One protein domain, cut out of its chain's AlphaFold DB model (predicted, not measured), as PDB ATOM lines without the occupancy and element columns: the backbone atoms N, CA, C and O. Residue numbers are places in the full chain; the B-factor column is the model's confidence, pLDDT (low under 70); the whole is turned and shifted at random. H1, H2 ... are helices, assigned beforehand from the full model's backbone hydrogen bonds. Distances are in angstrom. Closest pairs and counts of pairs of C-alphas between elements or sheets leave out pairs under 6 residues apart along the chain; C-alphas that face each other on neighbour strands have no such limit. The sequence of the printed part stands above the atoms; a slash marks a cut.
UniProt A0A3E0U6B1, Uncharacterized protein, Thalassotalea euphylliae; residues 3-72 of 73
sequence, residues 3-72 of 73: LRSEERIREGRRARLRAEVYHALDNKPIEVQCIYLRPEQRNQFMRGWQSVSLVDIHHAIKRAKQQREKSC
ATOM      1  N   LEU A   3      91.916  16.467  92.948       58.72
ATOM      2  CA  LEU A   3      91.783  17.437  91.850       58.72
ATOM      3  C   LEU A   3      93.102  18.162  91.520       58.72
ATOM      4  O   LEU A   3      93.502  18.238  90.362       58.72
ATOM      5  N   ARG A   4      93.860  18.566  92.547       75.69
ATOM      6  CA  ARG A   4      95.042  19.430  92.379       75.69
ATOM      7  C   ARG A   4      96.221  18.781  91.654       75.69
ATOM      8  O   ARG A   4      97.037  19.498  91.087       75.69
ATOM      9  N   SER A   5      96.367  17.458  91.704       81.56
ATOM     10  CA  SER A   5      97.512  16.779  91.074       81.56
ATOM     11  C   SER A   5      97.301  16.611  89.571       81.56
ATOM     12  O   SER A   5      98.210  16.856  88.781       81.56
ATOM     13  N   GLU A   6      96.084  16.242  89.166       87.69
ATOM     14  CA  GLU A   6      95.718  16.120  87.754       87.69
ATOM     15  C   GLU A   6      95.694  17.478  87.051       87.69
ATOM     16  O   GLU A   6      96.082  17.574  85.888       87.69
ATOM     17  N   GLU A   7      95.273  18.531  87.754       91.31
ATOM     18  CA  GLU A   7      95.320  19.904  87.247       91.31
ATOM     19  C   GLU A   7      96.749  20.307  86.870       91.31
ATOM     20  O   GLU A   7      96.975  20.736  85.742       91.31
ATOM     21  N   ARG A   8      97.735  20.045  87.737       91.69
ATOM     22  CA  ARG A   8      99.151  20.352  87.464       91.69
ATOM     23  C   ARG A   8      99.703  19.605  86.257       91.69
ATOM     24  O   ARG A   8     100.446  20.174  85.460       91.69
ATOM     25  N   ILE A   9      99.325  18.336  86.096       93.38
ATOM     26  CA  ILE A   9      99.696  17.539  84.918       93.38
ATOM     27  C   ILE A   9      99.081  18.161  83.655       93.38
ATOM     28  O   ILE A   9      99.763  18.337  82.644       93.38
ATOM     29  N   ARG A  10      97.801  18.548  83.702       93.06
ATOM     30  CA  ARG A  10      97.136  19.215  82.571       93.06
ATOM     31  C   ARG A  10      97.775  20.562  82.243       93.06
ATOM     32  O   ARG A  10      97.916  20.881  81.064       93.06
ATOM     33  N   GLU A  11      98.179  21.336  83.244       93.12
ATOM     34  CA  GLU A  11      98.898  22.595  83.048       93.12
ATOM     35  C   GLU A  11     100.244  22.384  82.362       93.12
ATOM     36  O   GLU A  11     100.519  23.062  81.375       93.12
ATOM     37  N   GLY A  12     101.032  21.395  82.797       94.31
ATOM     38  CA  GLY A  12     102.289  21.036  82.139       94.31
ATOM     39  C   GLY A  12     102.093  20.659  80.672       94.31
ATOM     40  O   GLY A  12     102.806  21.153  79.797       94.31
ATOM     41  N   ARG A  13     101.060  19.853  80.384       95.31
ATOM     42  CA  ARG A  13     100.692  19.466  79.012       95.31
ATOM     43  C   ARG A  13     100.339  20.691  78.162       95.31
ATOM     44  O   ARG A  13     100.839  20.845  77.050       95.31
ATOM     45  N   ARG A  14      99.496  21.587  78.689       94.06
ATOM     46  CA  ARG A  14      99.093  22.831  78.008       94.06
ATOM     47  C   ARG A  14     100.277  23.764  77.777       94.06
ATOM     48  O   ARG A  14     100.378  24.342  76.700       94.06
ATOM     49  N   ALA A  15     101.163  23.892  78.760       95.00
ATOM     50  CA  ALA A  15     102.343  24.736  78.667       95.00
ATOM     51  C   ALA A  15     103.279  24.257  77.549       95.00
ATOM     52  O   ALA A  15     103.710  25.081  76.742       95.00
ATOM     53  N   ARG A  16     103.514  22.939  77.429       95.50
ATOM     54  CA  ARG A  16     104.335  22.386  76.339       95.50
ATOM     55  C   ARG A  16     103.713  22.672  74.982       95.50
ATOM     56  O   ARG A  16     104.382  23.228  74.121       95.50
ATOM     57  N   LEU A  17     102.429  22.350  74.808       95.12
ATOM     58  CA  LEU A  17     101.728  22.596  73.544       95.12
ATOM     59  C   LEU A  17     101.759  24.076  73.153       95.12
ATOM     60  O   LEU A  17     101.968  24.400  71.989       95.12
ATOM     61  N   ARG A  18     101.590  24.978  74.120       94.19
ATOM     62  CA  ARG A  18     101.655  26.421  73.885       94.19
ATOM     63  C   ARG A  18     103.051  26.869  73.448       94.19
ATOM     64  O   ARG A  18     103.151  27.646  72.504       94.19
ATOM     65  N   ALA A  19     104.101  26.382  74.108       94.88
ATOM     66  CA  ALA A  19     105.481  26.701  73.749       94.88
ATOM     67  C   ALA A  19     105.822  26.217  72.330       94.88
ATOM     68  O   ALA A  19     106.374  26.977  71.543       94.88
ATOM     69  N   GLU A  20     105.409  24.999  71.977       94.94
ATOM     70  CA  GLU A  20     105.596  24.424  70.637       94.94
ATOM     71  C   GLU A  20     104.833  25.202  69.559       94.94
ATOM     72  O   GLU A  20     105.365  25.498  68.492       94.94
ATOM     73  N   VAL A  21     103.589  25.597  69.845       94.44
ATOM     74  CA  VAL A  21     102.795  26.430  68.933       94.44
ATOM     75  C   VAL A  21     103.455  27.794  68.721       94.44
ATOM     76  O   VAL A  21     103.556  28.243  67.585       94.44
ATOM     77  N   TYR A  22     103.936  28.448  69.779       94.25
ATOM     78  CA  TYR A  22     104.632  29.731  69.657       94.25
ATOM     79  C   TYR A  22     105.980  29.624  68.958       94.25
ATOM     80  O   TYR A  22     106.345  30.528  68.209       94.25
ATOM     81  N   HIS A  23     106.697  28.524  69.159       94.69
ATOM     82  CA  HIS A  23     107.893  28.238  68.390       94.69
ATOM     83  C   HIS A  23     107.559  28.103  66.901       94.69
ATOM     84  O   HIS A  23     108.142  28.785  66.067       94.69
ATOM     85  N   ALA A  24     106.539  27.319  66.560       92.81
ATOM     86  CA  ALA A  24     106.154  27.091  65.171       92.81
ATOM     87  C   ALA A  24     105.543  28.318  64.465       92.81
ATOM     88  O   ALA A  24     105.602  28.398  63.239       92.81
ATOM     89  N   LEU A  25     104.899  29.228  65.204       91.44
ATOM     90  CA  LEU A  25     104.211  30.393  64.639       91.44
ATOM     91  C   LEU A  25     105.045  31.673  64.661       91.44
ATOM     92  O   LEU A  25     104.993  32.441  63.707       91.44
ATOM     93  N   ASP A  26     105.768  31.916  65.752       91.69
ATOM     94  CA  ASP A  26     106.449  33.186  66.016       91.69
ATOM     95  C   ASP A  26     107.958  32.989  66.261       91.69
ATOM     96  O   ASP A  26     108.639  33.917  66.692       91.69
ATOM     97  N   ASN A  27     108.480  31.777  66.022       92.56
ATOM     98  CA  ASN A  27     109.882  31.389  66.214       92.56
ATOM     99  C   ASN A  27     110.425  31.667  67.629       92.56
ATOM    100  O   ASN A  27     111.613  31.928  67.822       92.56
ATOM    101  N   LYS A  28     109.548  31.626  68.641       93.38
ATOM    102  CA  LYS A  28     109.926  31.823  70.049       93.38
ATOM    103  C   LYS A  28     110.651  30.592  70.605       93.38
ATOM    104  O   LYS A  28     110.328  29.477  70.200       93.38
ATOM    105  N   PRO A  29     111.598  30.748  71.542       93.25
ATOM    106  CA  PRO A  29     112.261  29.607  72.166       93.25
ATOM    107  C   PRO A  29     111.269  28.751  72.971       93.25
ATOM    108  O   PRO A  29     110.331  29.263  73.590       93.25
ATOM    109  N   ILE A  30     111.480  27.432  72.971       92.56
ATOM    110  CA  ILE A  30     110.670  26.487  73.749       92.56
ATOM    111  C   ILE A  30     111.192  26.472  75.186       92.56
ATOM    112  O   ILE A  30     112.119  25.736  75.520       92.56
ATOM    113  N   GLU A  31     110.569  27.269  76.050       92.06
ATOM    114  CA  GLU A  31     110.949  27.379  77.460       92.06
ATOM    115  C   GLU A  31     109.894  26.779  78.392       92.06
ATOM    116  O   GLU A  31     108.684  26.941  78.199       92.06
ATOM    117  N   VAL A  32     110.355  26.093  79.440       91.12
ATOM    118  CA  VAL A  32     109.474  25.542  80.474       91.12
ATOM    119  C   VAL A  32     109.139  26.627  81.492       91.12
ATOM    120  O   VAL A  32     109.951  26.945  82.357       91.12
ATOM    121  N   GLN A  33     107.914  27.148  81.447       86.75
ATOM    122  CA  GLN A  33     107.413  28.090  82.451       86.75
ATOM    123  C   GLN A  33     106.603  27.345  83.521       86.75
ATOM    124  O   GLN A  33     105.417  27.072  83.340       86.75
ATOM    125  N   CYS A  34     107.253  26.984  84.631       90.69
ATOM    126  CA  CYS A  34     106.618  26.318  85.772       90.69
ATOM    127  C   CYS A  34     106.557  27.264  86.980       90.69
ATOM    128  O   CYS A  34     107.591  27.695  87.479       90.69
ATOM    129  N   ILE A  35     105.347  27.549  87.471       89.12
ATOM    130  CA  ILE A  35     105.102  28.437  88.625       89.12
ATOM    131  C   ILE A  35     105.255  27.737  89.987       89.12
ATOM    132  O   ILE A  35     105.186  28.373  91.037       89.12
ATOM    133  N   TYR A  36     105.425  26.411  89.992       91.25
ATOM    134  CA  TYR A  36     105.428  25.607  91.210       91.25
ATOM    135  C   TYR A  36     106.810  25.557  91.864       91.25
ATOM    136  O   TYR A  36     107.749  24.984  91.314       91.25
ATOM    137  N   LEU A  37     106.903  26.090  93.086       90.31
ATOM    138  CA  LEU A  37     108.137  26.088  93.881       90.31
ATOM    139  C   LEU A  37     108.398  24.745  94.577       90.31
ATOM    140  O   LEU A  37     109.549  24.354  94.763       90.31
ATOM    141  N   ARG A  38     107.342  24.017  94.969       93.56
ATOM    142  CA  ARG A  38     107.498  22.735  95.672       93.56
ATOM    143  C   ARG A  38     107.927  21.633  94.693       93.56
ATOM    144  O   ARG A  38     107.241  21.452  93.682       93.56
ATOM    145  N   PRO A  39     108.967  20.835  95.008       93.06
ATOM    146  CA  PRO A  39     109.470  19.791  94.114       93.06
ATOM    147  C   PRO A  39     108.402  18.793  93.658       93.06
ATOM    148  O   PRO A  39     108.323  18.473  92.477       93.06
ATOM    149  N   GLU A  40     107.518  18.349  94.554       92.06
ATOM    150  CA  GLU A  40     106.449  17.395  94.222       92.06
ATOM    151  C   GLU A  40     105.474  17.956  93.179       92.06
ATOM    152  O   GLU A  40     105.084  17.272  92.232       92.06
ATOM    153  N   GLN A  41     105.111  19.231  93.324       92.38
ATOM    154  CA  GLN A  41     104.206  19.930  92.414       92.38
ATOM    155  C   GLN A  41     104.880  20.180  91.063       92.38
ATOM    156  O   GLN A  41     104.270  19.961  90.015       92.38
ATOM    157  N   ARG A  42     106.163  20.561  91.087       93.19
ATOM    158  CA  ARG A  42     106.986  20.696  89.884       93.19
ATOM    159  C   ARG A  42     107.101  19.366  89.147       93.19
ATOM    160  O   ARG A  42     106.928  19.344  87.938       93.19
ATOM    161  N   ASN A  43     107.307  18.255  89.849       94.56
ATOM    162  CA  ASN A  43     107.377  16.928  89.237       94.56
ATOM    163  C   ASN A  43     106.050  16.536  88.574       94.56
ATOM    164  O   ASN A  43     106.054  15.994  87.472       94.56
ATOM    165  N   GLN A  44     104.910  16.852  89.198       94.44
ATOM    166  CA  GLN A  44     103.589  16.642  88.591       94.44
ATOM    167  C   GLN A  44     103.414  17.473  87.313       94.44
ATOM    168  O   GLN A  44     102.988  16.945  86.289       94.44
ATOM    169  N   PHE A  45     103.814  18.745  87.339       95.06
ATOM    170  CA  PHE A  45     103.815  19.597  86.151       95.06
ATOM    171  C   PHE A  45     104.735  19.047  85.049       95.06
ATOM    172  O   PHE A  45     104.321  18.907  83.899       95.06
ATOM    173  N   MET A  46     105.967  18.669  85.399       95.25
ATOM    174  CA  MET A  46     106.951  18.145  84.449       95.25
ATOM    175  C   MET A  46     106.513  16.816  83.832       95.25
ATOM    176  O   MET A  46     106.735  16.609  82.643       95.25
ATOM    177  N   ARG A  47     105.814  15.952  84.582       94.75
ATOM    178  CA  ARG A  47     105.169  14.753  84.020       94.75
ATOM    179  C   ARG A  47     104.182  15.118  82.917       94.75
ATOM    180  O   ARG A  47     104.202  14.513  81.854       94.75
ATOM    181  N   GLY A  48     103.355  16.137  83.145       94.12
ATOM    182  CA  GLY A  48     102.460  16.682  82.127       94.12
ATOM    183  C   GLY A  48     103.196  17.209  80.898       94.12
ATOM    184  O   GLY A  48     102.842  16.862  79.772       94.12
ATOM    185  N   TRP A  49     104.250  17.995  81.118       95.31
ATOM    186  CA  TRP A  49     105.096  18.558  80.062       95.31
ATOM    187  C   TRP A  49     105.738  17.473  79.186       95.31
ATOM    188  O   TRP A  49     105.715  17.572  77.963       95.31
ATOM    189  N   GLN A  50     106.268  16.420  79.811       95.12
ATOM    190  CA  GLN A  50     106.914  15.293  79.133       95.12
ATOM    191  C   GLN A  50     105.915  14.307  78.507       95.12
ATOM    192  O   GLN A  50     106.284  13.564  77.607       95.12
ATOM    193  N   SER A  51     104.650  14.303  78.947       95.44
ATOM    194  CA  SER A  51     103.602  13.422  78.401       95.44
ATOM    195  C   SER A  51     103.135  13.787  76.987       95.44
ATOM    196  O   SER A  51     102.355  13.048  76.386       95.44
ATOM    197  N   VAL A  52     103.531  14.956  76.479       94.88
ATOM    198  CA  VAL A  52     103.093  15.457  75.176       94.88
ATOM    199  C   VAL A  52     103.828  14.721  74.064       94.88
ATOM    200  O   VAL A  52     105.053  14.768  73.981       94.88
ATOM    201  N   SER A  53     103.066  14.072  73.186       95.62
ATOM    202  CA  SER A  53     103.615  13.380  72.022       95.62
ATOM    203  C   SER A  53     103.821  14.327  70.835       95.62
ATOM    204  O   SER A  53     103.191  15.382  70.739       95.62
ATOM    205  N   LEU A  54     104.644  13.914  69.868       94.00
ATOM    206  CA  LEU A  54     104.799  14.634  68.597       94.00
ATOM    207  C   LEU A  54     103.464  14.784  67.848       94.00
ATOM    208  O   LEU A  54     103.211  15.814  67.230       94.00
ATOM    209  N   VAL A  55     102.579  13.785  67.951       95.38
ATOM    210  CA  VAL A  55     101.246  13.822  67.334       95.38
ATOM    211  C   VAL A  55     100.399  14.943  67.937       95.38
ATOM    212  O   VAL A  55      99.770  15.704  67.199       95.38
ATOM    213  N   ASP A  56     100.424  15.091  69.265       93.50
ATOM    214  CA  ASP A  56      99.727  16.179  69.959       93.50
ATOM    215  C   ASP A  56     100.244  17.553  69.515       93.50
ATOM    216  O   ASP A  56      99.455  18.471  69.278       93.50
ATOM    217  N   ILE A  57     101.565  17.682  69.360       94.19
ATOM    218  CA  ILE A  57     102.224  18.916  68.914       94.19
ATOM    219  C   ILE A  57     101.793  19.266  67.491       94.19
ATOM    220  O   ILE A  57     101.330  20.378  67.238       94.19
ATOM    221  N   HIS A  58     101.874  18.307  66.567       94.94
ATOM    222  CA  HIS A  58     101.480  18.512  65.174       94.94
ATOM    223  C   HIS A  58     100.009  18.920  65.061       94.94
ATOM    224  O   HIS A  58      99.676  19.848  64.319       94.94
ATOM    225  N   HIS A  59      99.127  18.269  65.826       95.75
ATOM    226  CA  HIS A  59      97.714  18.627  65.864       95.75
ATOM    227  C   HIS A  59      97.521  20.056  66.391       95.75
ATOM    228  O   HIS A  59      96.802  20.848  65.774       95.75
ATOM    229  N   ALA A  60      98.177  20.416  67.497       94.12
ATOM    230  CA  ALA A  60      98.072  21.747  68.089       94.12
ATOM    231  C   ALA A  60      98.558  22.848  67.135       94.12
ATOM    232  O   ALA A  60      97.858  23.844  66.954       94.12
ATOM    233  N   ILE A  61      99.697  22.645  66.465       94.38
ATOM    234  CA  ILE A  61     100.233  23.583  65.469       94.38
ATOM    235  C   ILE A  61      99.269  23.725  64.290       94.38
ATOM    236  O   ILE A  61      98.944  24.847  63.900       94.38
ATOM    237  N   LYS A  62      98.771  22.611  63.737       94.69
ATOM    238  CA  LYS A  62      97.818  22.634  62.616       94.69
ATOM    239  C   LYS A  62      96.560  23.421  62.977       94.69
ATOM    240  O   LYS A  62      96.134  24.281  62.211       94.69
ATOM    241  N   ARG A  63      95.998  23.167  64.161       93.94
ATOM    242  CA  ARG A  63      94.816  23.879  64.659       93.94
ATOM    243  C   ARG A  63      95.091  25.371  64.856       93.94
ATOM    244  O   ARG A  63      94.252  26.187  64.486       93.94
ATOM    245  N   ALA A  64      96.247  25.728  65.410       91.56
ATOM    246  CA  ALA A  64      96.616  27.120  65.644       91.56
ATOM    247  C   ALA A  64      96.822  27.900  64.333       91.56
ATOM    248  O   ALA A  64      96.358  29.033  64.224       91.56
ATOM    249  N   LYS A  65      97.437  27.280  63.313       90.62
ATOM    250  CA  LYS A  65      97.558  27.862  61.964       90.62
ATOM    251  C   LYS A  65      96.185  28.138  61.349       90.62
ATOM    252  O   LYS A  65      95.898  29.283  61.019       90.62
ATOM    253  N   GLN A  66      95.298  27.139  61.358       92.25
ATOM    254  CA  GLN A  66      93.929  27.285  60.847       92.25
ATOM    255  C   GLN A  66      93.134  28.388  61.558       92.25
ATOM    256  O   GLN A  66      92.320  29.065  60.937       92.25
ATOM    257  N   GLN A  67      93.328  28.563  62.869       88.69
ATOM    258  CA  GLN A  67      92.682  29.646  63.614       88.69
ATOM    259  C   GLN A  67      93.231  31.019  63.218       88.69
ATOM    260  O   GLN A  67      92.442  31.936  63.022       88.69
ATOM    261  N   ARG A  68      94.553  31.153  63.050       83.94
ATOM    262  CA  ARG A  68      95.192  32.409  62.631       83.94
ATOM    263  C   ARG A  68      94.758  32.827  61.224       83.94
ATOM    264  O   ARG A  68      94.512  34.006  61.003       83.94
ATOM    265  N   GLU A  69      94.595  31.867  60.316       80.75
ATOM    266  CA  GLU A  69      94.052  32.100  58.970       80.75
ATOM    267  C   GLU A  69      92.591  32.569  59.019       80.75
ATOM    268  O   GLU A  69      92.238  33.548  58.369       80.75
ATOM    269  N   LYS A  70      91.751  31.932  59.847       78.06
ATOM    270  CA  LYS A  70      90.345  32.331  60.029       78.06
ATOM    271  C   LYS A  70      90.167  33.692  60.696       78.06
ATOM    272  O   LYS A  70      89.145  34.316  60.476       78.06
ATOM    273  N   SER A  71      91.106  34.125  61.534       72.75
ATOM    274  CA  SER A  71      91.063  35.448  62.171       72.75
ATOM    275  C   SER A  71      91.538  36.583  61.260       72.75
ATOM    276  O   SER A  71      91.411  37.741  61.644       72.75
ATOM    277  N   CYS A  72      92.119  36.268  60.096       57.34
ATOM    278  CA  CYS A  72      92.575  37.249  59.106       57.34
ATOM    279  C   CYS A  72      91.555  37.474  57.967       57.34
ATOM    280  O   CYS A  72      91.831  38.252  57.054       57.34
TER     281      CYS A  72
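This is residues 3 to 72 of the 73 residues of an uncharacterized protein of Thalassotalea euphylliae (UniProt A0A3E0U6B1). One long helix, H1, makes the backbone of this elongated domain, and two shorter helices pack on it one after the other, H2 on its first half with a steep tilt and H3 on its second half with a still wider one. Between H1 and H2, the long stretch of residues 27 to 38, with no named element, leads from the end of H1 back toward the level of its beginning, where H2 starts. The printed part has 70 residues with three named helices, in the order H1, H2, H3, and no named strand; the class is all helix. The whole is only just compact, close to loose, with a radius of gyration of the C-alphas of 13.2 A, and the C-alphas span 41 by 22 by 21 A.

H1 holds residues 3 to 26, from C-alpha 3 at (91.783, 17.437, 91.850) to C-alpha 26 at (106.449, 33.186, 66.016), 33.6 A apart. Residues 27 to 38 follow as a long link. H2 holds residues 39 to 50 and measures 15.8 A from first to last C-alpha; it begins with C-alpha 39 at (109.470, 19.791, 94.114). After a tight link of 3 residues, H3 holds residues 54 to 70, 24.4 A from first to last C-alpha, and ends with C-alpha 70 at (90.345, 32.331, 60.029).

H1, the longest helix with 24 residues, touches both H2 and H3. With residues 5 to 16 alone it touches H2, where the C-alphas of Ile 9 and Gly 48 are the closest, 4.0 A apart. H1 and H2 run the same way at a steep tilt of 47 degrees. With residues 17 to 25 alone H1 touches H3, where the C-alphas of Val 21 and Ile 61 are the closest, 5.2 A apart. H1 and H3 run the same way at a steep tilt of 61 degrees. H2 and H3 are apart, though they follow each other in the chain. In H1, H2 and H3 every O i to N i+4 pair is within hydrogen-bond range.

The two C-alphas farthest apart are those of Glu 40 and Cys 72, at 42.7 A, while the first and last printed C-alphas, of Leu 3 and Cys 72, are 38.3 A apart. The printed part runs from residue 3 to residue 72 with no cut. The link from H1 to H2 is long, with 12 residues, whose C-alphas lie 9 to 20 A from the mean of all C-alphas. The mean pLDDT of the printed part is 91.0, and residues 3 and 72 are under 70.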